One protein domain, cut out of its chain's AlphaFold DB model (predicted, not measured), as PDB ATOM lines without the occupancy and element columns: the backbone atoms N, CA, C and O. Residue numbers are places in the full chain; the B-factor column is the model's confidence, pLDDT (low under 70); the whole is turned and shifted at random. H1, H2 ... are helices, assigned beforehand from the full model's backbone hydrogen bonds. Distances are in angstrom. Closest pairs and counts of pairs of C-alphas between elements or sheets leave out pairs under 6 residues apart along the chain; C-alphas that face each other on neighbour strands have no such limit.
ATOM      1  N   PHE A 165     -19.266  -9.973   2.455       92.31
ATOM      2  CA  PHE A 165     -18.793 -11.024   1.557       92.31
ATOM      3  C   PHE A 165     -17.321 -10.888   1.159       92.31
ATOM      4  O   PHE A 165     -16.668 -11.903   0.949       92.31
ATOM      5  N   VAL A 166     -16.779  -9.669   1.067       94.19
ATOM      6  CA  VAL A 166     -15.370  -9.468   0.696       94.19
ATOM      7  C   VAL A 166     -14.461  -9.935   1.829       94.19
ATOM      8  O   VAL A 166     -13.629 -10.819   1.635       94.19
ATOM      9  N   THR A 167     -14.673  -9.406   3.036       93.62
ATOM     10  CA  THR A 167     -13.820  -9.729   4.188       93.62
ATOM     11  C   THR A 167     -13.990 -11.167   4.652       93.62
ATOM     12  O   THR A 167     -13.032 -11.793   5.103       93.62
ATOM     13  N   ASP A 168     -15.206 -11.704   4.566       92.19
ATOM     14  CA  ASP A 168     -15.480 -13.073   4.998       92.19
ATOM     15  C   ASP A 168     -14.845 -14.079   4.023       92.19
ATOM     16  O   ASP A 168     -14.179 -15.017   4.462       92.19
ATOM     17  N   ARG A 169     -14.883 -13.806   2.710       95.19
ATOM     18  CA  ARG A 169     -14.205 -14.624   1.688       95.19
ATOM     19  C   ARG A 169     -12.680 -14.602   1.818       95.19
ATOM     20  O   ARG A 169     -12.023 -15.614   1.574       95.19
ATOM     21  N   GLU A 170     -12.089 -13.475   2.204       95.81
ATOM     22  CA  GLU A 170     -10.646 -13.393   2.470       95.81
ATOM     23  C   GLU A 170     -10.230 -14.254   3.668       95.81
ATOM     24  O   GLU A 170      -9.233 -14.980   3.586       95.81
ATOM     25  N   LYS A 171     -11.018 -14.233   4.751       95.75
ATOM     26  CA  LYS A 171     -10.799 -15.092   5.926       95.75
ATOM     27  C   LYS A 171     -10.935 -16.569   5.575       95.75
ATOM     28  O   LYS A 171     -10.072 -17.360   5.948       95.75
ATOM     29  N   GLU A 172     -11.961 -16.938   4.812       95.06
ATOM     30  CA  GLU A 172     -12.131 -18.305   4.306       95.06
ATOM     31  C   GLU A 172     -10.924 -18.747   3.471       95.06
ATOM     32  O   GLU A 172     -10.384 -19.836   3.677       95.06
ATOM     33  N   ARG A 173     -10.427 -17.879   2.583       97.25
ATOM     34  CA  ARG A 173      -9.236 -18.159   1.771       97.25
ATOM     35  C   ARG A 173      -7.972 -18.305   2.616       97.25
ATOM     36  O   ARG A 173      -7.103 -19.108   2.281       97.25
ATOM     37  N   ALA A 174      -7.828 -17.525   3.684       96.88
ATOM     38  CA  ALA A 174      -6.717 -17.662   4.622       96.88
ATOM     39  C   ALA A 174      -6.774 -19.006   5.365       96.88
ATOM     40  O   ALA A 174      -5.783 -19.735   5.383       96.88
ATOM     41  N   LEU A 175      -7.946 -19.385   5.881       97.56
ATOM     42  CA  LEU A 175      -8.151 -20.679   6.537       97.56
ATOM     43  C   LEU A 175      -7.888 -21.854   5.586       97.56
ATOM     44  O   LEU A 175      -7.193 -22.801   5.955       97.56
ATOM     45  N   ALA A 176      -8.367 -21.772   4.343       97.62
ATOM     46  CA  ALA A 176      -8.110 -22.786   3.323       97.62
ATOM     47  C   ALA A 176      -6.609 -22.934   3.015       97.62
ATOM     48  O   ALA A 176      -6.115 -24.056   2.878       97.62
ATOM     49  N   ARG A 177      -5.860 -21.822   2.958       98.00
ATOM     50  CA  ARG A 177      -4.397 -21.846   2.779       98.00
ATOM     51  C   ARG A 177      -3.698 -22.548   3.940       98.00
ATOM     52  O   ARG A 177      -2.896 -23.441   3.691       98.00
ATOM     53  N   ILE A 178      -4.039 -22.202   5.182       97.19
ATOM     54  CA  ILE A 178      -3.466 -22.839   6.380       97.19
ATOM     55  C   ILE A 178      -3.741 -24.346   6.370       97.19
ATOM     56  O   ILE A 178      -2.824 -25.143   6.571       97.19
ATOM     57  N   ALA A 179      -4.979 -24.750   6.077       97.75
ATOM     58  CA  ALA A 179      -5.339 -26.160   5.978       97.75
ATOM     59  C   ALA A 179      -4.543 -26.879   4.877       97.75
ATOM     60  O   ALA A 179      -4.012 -27.963   5.110       97.75
ATOM     61  N   THR A 180      -4.403 -26.255   3.704       98.06
ATOM     62  CA  THR A 180      -3.635 -26.817   2.582       98.06
ATOM     63  C   THR A 180      -2.170 -27.015   2.963       98.06
ATOM     64  O   THR A 180      -1.640 -28.102   2.758       98.06
ATOM     65  N   ILE A 181      -1.541 -26.012   3.584       97.75
ATOM     66  CA  ILE A 181      -0.152 -26.086   4.068       97.75
ATOM     67  C   ILE A 181       0.007 -27.194   5.118       97.75
ATOM     68  O   ILE A 181       0.975 -27.952   5.087       97.75
ATOM     69  N   GLY A 182      -0.947 -27.320   6.043       97.62
ATOM     70  CA  GLY A 182      -0.933 -28.387   7.043       97.62
ATOM     71  C   GLY A 182      -1.008 -29.780   6.413       97.62
ATOM     72  O   GLY A 182      -0.232 -30.666   6.774       97.62
ATOM     73  N   VAL A 183      -1.900 -29.973   5.437       98.12
ATOM     74  CA  VAL A 183      -2.069 -31.256   4.736       98.12
ATOM     75  C   VAL A 183      -0.834 -31.610   3.910       98.12
ATOM     76  O   VAL A 183      -0.370 -32.748   3.984       98.12
ATOM     77  N   THR A 184      -0.273 -30.663   3.155       98.06
ATOM     78  CA  THR A 184       0.932 -30.917   2.348       98.06
ATOM     79  C   THR A 184       2.133 -31.236   3.227       98.06
ATOM     80  O   THR A 184       2.863 -32.181   2.930       98.06
ATOM     81  N   LYS A 185       2.298 -30.530   4.353       97.56
ATOM     82  CA  LYS A 185       3.334 -30.839   5.343       97.56
ATOM     83  C   LYS A 185       3.192 -32.264   5.879       97.56
ATOM     84  O   LYS A 185       4.143 -33.031   5.804       97.56
ATOM     85  N   LEU A 186       2.000 -32.647   6.339       96.94
ATOM     86  CA  LEU A 186       1.756 -34.003   6.842       96.94
ATOM     87  C   LEU A 186       2.007 -35.072   5.774       96.94
ATOM     88  O   LEU A 186       2.570 -36.121   6.078       96.94
ATOM     89  N   PHE A 187       1.609 -34.821   4.527       97.88
ATOM     90  CA  PHE A 187       1.855 -35.754   3.431       97.88
ATOM     91  C   PHE A 187       3.355 -35.938   3.177       97.88
ATOM     92  O   PHE A 187       3.823 -37.072   3.075       97.88
ATOM     93  N   ASN A 188       4.113 -34.842   3.157       96.44
ATOM     94  CA  ASN A 188       5.563 -34.872   2.994       96.44
ATOM     95  C   ASN A 188       6.252 -35.591   4.160       96.44
ATOM     96  O   ASN A 188       7.087 -36.462   3.922       96.44
ATOM     97  N   ASP A 189       5.852 -35.302   5.397       95.88
ATOM     98  CA  ASP A 189       6.394 -35.945   6.597       95.88
ATOM     99  C   ASP A 189       6.118 -37.461   6.585       95.88
ATOM    100  O   ASP A 189       7.010 -38.269   6.848       95.88
ATOM    101  N   VAL A 190       4.903 -37.880   6.206       95.69
ATOM    102  CA  VAL A 190       4.542 -39.303   6.070       95.69
ATOM    103  C   VAL A 190       5.342 -39.974   4.954       95.69
ATOM    104  O   VAL A 190       5.805 -41.105   5.126       95.69
ATOM    105  N   LEU A 191       5.527 -39.305   3.815       95.31
ATOM    106  CA  LEU A 191       6.363 -39.818   2.732       95.31
ATOM    107  C   LEU A 191       7.818 -39.997   3.176       95.31
ATOM    108  O   LEU A 191       8.415 -41.029   2.877       95.31
ATOM    109  N   GLN A 192       8.377 -39.032   3.907       94.00
ATOM    110  CA  GLN A 192       9.728 -39.128   4.459       94.00
ATOM    111  C   GLN A 192       9.844 -40.282   5.460       94.00
ATOM    112  O   GLN A 192      10.755 -41.098   5.342       94.00
ATOM    113  N   GLN A 193       8.892 -40.421   6.386       91.19
ATOM    114  CA  GLN A 193       8.884 -41.527   7.351       91.19
ATOM    115  C   GLN A 193       8.804 -42.897   6.675       91.19
ATOM    116  O   GLN A 193       9.480 -43.827   7.112       91.19
ATOM    117  N   ARG A 194       8.012 -43.035   5.604       92.44
ATOM    118  CA  ARG A 194       7.947 -44.282   4.825       92.44
ATOM    119  C   ARG A 194       9.269 -44.594   4.135       92.44
ATOM    120  O   ARG A 194       9.729 -45.722   4.230       92.44
ATOM    121  N   LYS A 195       9.909 -43.600   3.511       91.75
ATOM    122  CA  LYS A 195      11.236 -43.774   2.896       91.75
ATOM    123  C   LYS A 195      12.270 -44.242   3.921       91.75
ATOM    124  O   LYS A 195      12.961 -45.222   3.673       91.75
ATOM    125  N   ILE A 196      12.305 -43.600   5.091       87.06
ATOM    126  CA  ILE A 196      13.189 -43.993   6.196       87.06
ATOM    127  C   ILE A 196      12.869 -45.422   6.660       87.06
ATOM    128  O   ILE A 196      13.778 -46.219   6.856       87.06
ATOM    129  N   ALA A 197      11.592 -45.780   6.816       85.75
ATOM    130  CA  ALA A 197      11.199 -47.134   7.209       85.75
ATOM    131  C   ALA A 197      11.645 -48.195   6.183       85.75
ATOM    132  O   ALA A 197      12.192 -49.225   6.581       85.75
ATOM    133  N   ASP A 198      11.488 -47.920   4.886       87.12
ATOM    134  CA  ASP A 198      11.932 -48.806   3.806       87.12
ATOM    135  C   ASP A 198      13.466 -48.941   3.770       87.12
ATOM    136  O   ASP A 198      14.000 -50.016   3.486       87.12
ATOM    137  N   GLU A 199      14.199 -47.858   4.043       85.25
ATOM    138  CA  GLU A 199      15.663 -47.872   4.166       85.25
ATOM    139  C   GLU A 199      16.113 -48.708   5.366       85.25
ATOM    140  O   GLU A 199      16.969 -49.580   5.219       85.25
ATOM    141  N   ILE A 200      15.475 -48.524   6.523       82.31
ATOM    142  CA  ILE A 200      15.704 -49.323   7.733       82.31
ATOM    143  C   ILE A 200      15.446 -50.813   7.465       82.31
ATOM    144  O   ILE A 200      16.235 -51.671   7.877       82.31
ATOM    145  N   GLU A 201      14.365 -51.149   6.760       81.94
ATOM    146  CA  GLU A 201      14.056 -52.532   6.392       81.94
ATOM    147  C   GLU A 201      15.143 -53.117   5.478       81.94
ATOM    148  O   GLU A 201      15.653 -54.209   5.738       81.94
ATOM    149  N   LYS A 202      15.590 -52.365   4.467       82.00
ATOM    150  CA  LYS A 202      16.678 -52.789   3.571       82.00
ATOM    151  C   LYS A 202      18.008 -52.966   4.310       82.00
ATOM    152  O   LYS A 202      18.722 -53.938   4.057       82.00
ATOM    153  N   GLU A 203      18.357 -52.060   5.220       77.81
ATOM    154  CA  GLU A 203      19.601 -52.134   5.995       77.81
ATOM    155  C   GLU A 203      19.595 -53.276   7.015       77.81
ATOM    156  O   GLU A 203      20.602 -53.980   7.166       77.81
ATOM    157  N   SER A 204      18.458 -53.502   7.675       70.81
ATOM    158  CA  SER A 204      18.281 -54.627   8.597       70.81
ATOM    159  C   SER A 204      18.291 -55.974   7.864       70.81
ATOM    160  O   SER A 204      18.933 -56.913   8.340       70.81
ATOM    161  N   ALA A 205      17.705 -56.056   6.662       69.31
ATOM    162  CA  ALA A 205      17.823 -57.218   5.778       69.31
ATOM    163  C   ALA A 205      19.275 -57.463   5.316       69.31
ATOM    164  O   ALA A 205      19.677 -58.608   5.106       69.31
ATOM    165  N   ALA A 206      20.089 -56.407   5.223       70.44
ATOM    166  CA  ALA A 206      21.526 -56.485   4.957       70.44
ATOM    167  C   ALA A 206      22.385 -56.772   6.213       70.44
ATOM    168  O   ALA A 206      23.616 -56.755   6.124       70.44
ATOM    169  N   GLY A 207      21.771 -57.032   7.376       55.50
ATOM    170  CA  GLY A 207      22.452 -57.407   8.622       55.50
ATOM    171  C   GLY A 207      23.230 -56.275   9.301       55.50
ATOM    172  O   GLY A 207      24.055 -56.540  10.179       55.50
ATOM    173  N   LYS A 208      23.006 -55.017   8.907       61.22
ATOM    174  CA  LYS A 208      23.653 -53.851   9.522       61.22
ATOM    175  C   LYS A 208      22.782 -53.326  10.663       61.22
ATOM    176  O   LYS A 208      21.568 -53.222  10.536       61.22
ATOM    177  N   ALA A 209      23.407 -53.009  11.798       58.09
ATOM    178  CA  ALA A 209      22.712 -52.401  12.927       58.09
ATOM    179  C   ALA A 209      22.215 -51.002  12.529       58.09
ATOM    180  O   ALA A 209      23.022 -50.103  12.292       58.09
ATOM    181  N   VAL A 210      20.893 -50.855  12.459       61.28
ATOM    182  CA  VAL A 210      20.197 -49.616  12.106       61.28
ATOM    183  C   VAL A 210      20.512 -48.560  13.160       61.28
ATOM    184  O   VAL A 210      20.138 -48.695  14.330       61.28
ATOM    185  N   LYS A 211      21.231 -47.512  12.762       66.50
ATOM    186  CA  LYS A 211      21.506 -46.363  13.625       66.50
ATOM    187  C   LYS A 211      20.351 -45.390  13.459       66.50
ATOM    188  O   LYS A 211      20.259 -44.713  12.449       66.50
ATOM    189  N   ILE A 212      19.461 -45.346  14.444       63.47
ATOM    190  CA  ILE A 212      18.462 -44.282  14.507       63.47
ATOM    191  C   ILE A 212      19.220 -42.982  14.776       63.47
ATOM    192  O   ILE A 212      19.981 -42.906  15.746       63.47
ATOM    193  N   ASP A 213      19.025 -41.984  13.915       68.44
ATOM    194  CA  ASP A 213      19.642 -40.675  14.086       68.44
ATOM    195  C   ASP A 213      19.277 -40.095  15.452       68.44
ATOM    196  O   ASP A 213      18.109 -40.010  15.842       68.44
ATOM    197  N   THR A 214      20.297 -39.666  16.194       70.94
ATOM    198  CA  THR A 214      20.150 -39.151  17.562       70.94
ATOM    199  C   THR A 214      19.183 -37.972  17.630       70.94
ATOM    200  O   THR A 214      18.483 -37.820  18.625       70.94
ATOM    201  N   ASN A 215      19.097 -37.181  16.558       60.41
ATOM    202  CA  ASN A 215      18.196 -36.034  16.446       60.41
ATOM    203  C   ASN A 215      16.726 -36.443  16.267       60.41
ATOM    204  O   ASN A 215      15.827 -35.769  16.766       60.41
ATOM    205  N   TYR A 216      16.464 -37.564  15.593       72.81
ATOM    206  CA  TYR A 216      15.112 -38.112  15.493       72.81
ATOM    207  C   TYR A 216      14.670 -38.688  16.842       72.81
ATOM    208  O   TYR A 216      13.540 -38.479  17.284       72.81
ATOM    209  N   GLN A 217      15.597 -39.334  17.553       74.56
ATOM    210  CA  GLN A 217      15.341 -39.872  18.884       74.56
ATOM    211  C   GLN A 217      15.035 -38.770  19.911       74.56
ATOM    212  O   GLN A 217      14.089 -38.908  20.686       74.56
ATOM    213  N   THR A 218      15.780 -37.658  19.898       73.12
ATOM    214  CA  THR A 218      15.512 -36.516  20.790       73.12
ATOM    215  C   THR A 218      14.183 -35.839  20.472       73.12
ATOM    216  O   THR A 218      13.474 -35.455  21.398       73.12
ATOM    217  N   HIS A 219      13.800 -35.744  19.195       73.06
ATOM    218  CA  HIS A 219      12.488 -35.228  18.799       73.06
ATOM    219  C   HIS A 219      11.345 -36.137  19.287       73.06
ATOM    220  O   HIS A 219      10.365 -35.650  19.849       73.06
ATOM    221  N   LEU A 220      11.483 -37.461  19.151       70.56
ATOM    222  CA  LEU A 220      10.506 -38.431  19.664       70.56
ATOM    223  C   LEU A 220      10.397 -38.436  21.198       70.56
ATOM    224  O   LEU A 220       9.314 -38.689  21.728       70.56
ATOM    225  N   ASP A 221      11.493 -38.176  21.912       74.44
ATOM    226  CA  ASP A 221      11.490 -38.059  23.376       74.44
ATOM    227  C   ASP A 221      10.961 -36.699  23.869       74.44
ATOM    228  O   ASP A 221      10.417 -36.629  24.972       74.44
TER     229      ASP A 221
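What this domain is: This is residues 165 to 221 of the 254 residues of the protein "RRP15-like protein" of Rhabditophanes sp. KR3021 (UniProt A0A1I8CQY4). One long, nearly straight helix, H1, makes almost the whole length of a rod, and after it residues 206 to 213 fold back to a short helix, H2, set off to one side of H1. Residues 165 to 195 of H1 and residues 213 to 221, with H2, stand free. The printed part has 57 residues with two named helices, H1 then H2, and no named strand; its class is all helix. It is extended, with a radius of gyration of the C-alphas of 19.0 A and spans of 62 by 22 by 9 A.

How they stand to each other: H1, residues 165 to 205, and H2, residues 214 to 221, are apart, with no C-alpha of the one within 8 A of the other. A short link of 8 residues joins them. In H1 and H2 every O i to N i+4 pair is within hydrogen-bond range.

Where its parts are: H1 runs 59.1 A from C-alpha 165 at (-18.793, -11.024, 1.557) to C-alpha 205 at (17.823, -57.218, 5.778). H2 ends at C-alpha 221 at (11.490, -38.059, 23.376).

The domain as a whole: The two C-alphas farthest apart, those of Phe 165 and Gly 207, are 62.5 A apart. The printed part has no cut. Confidence is low, with pLDDT under 70, at residue 205, residues 207 to 213 and residue 215.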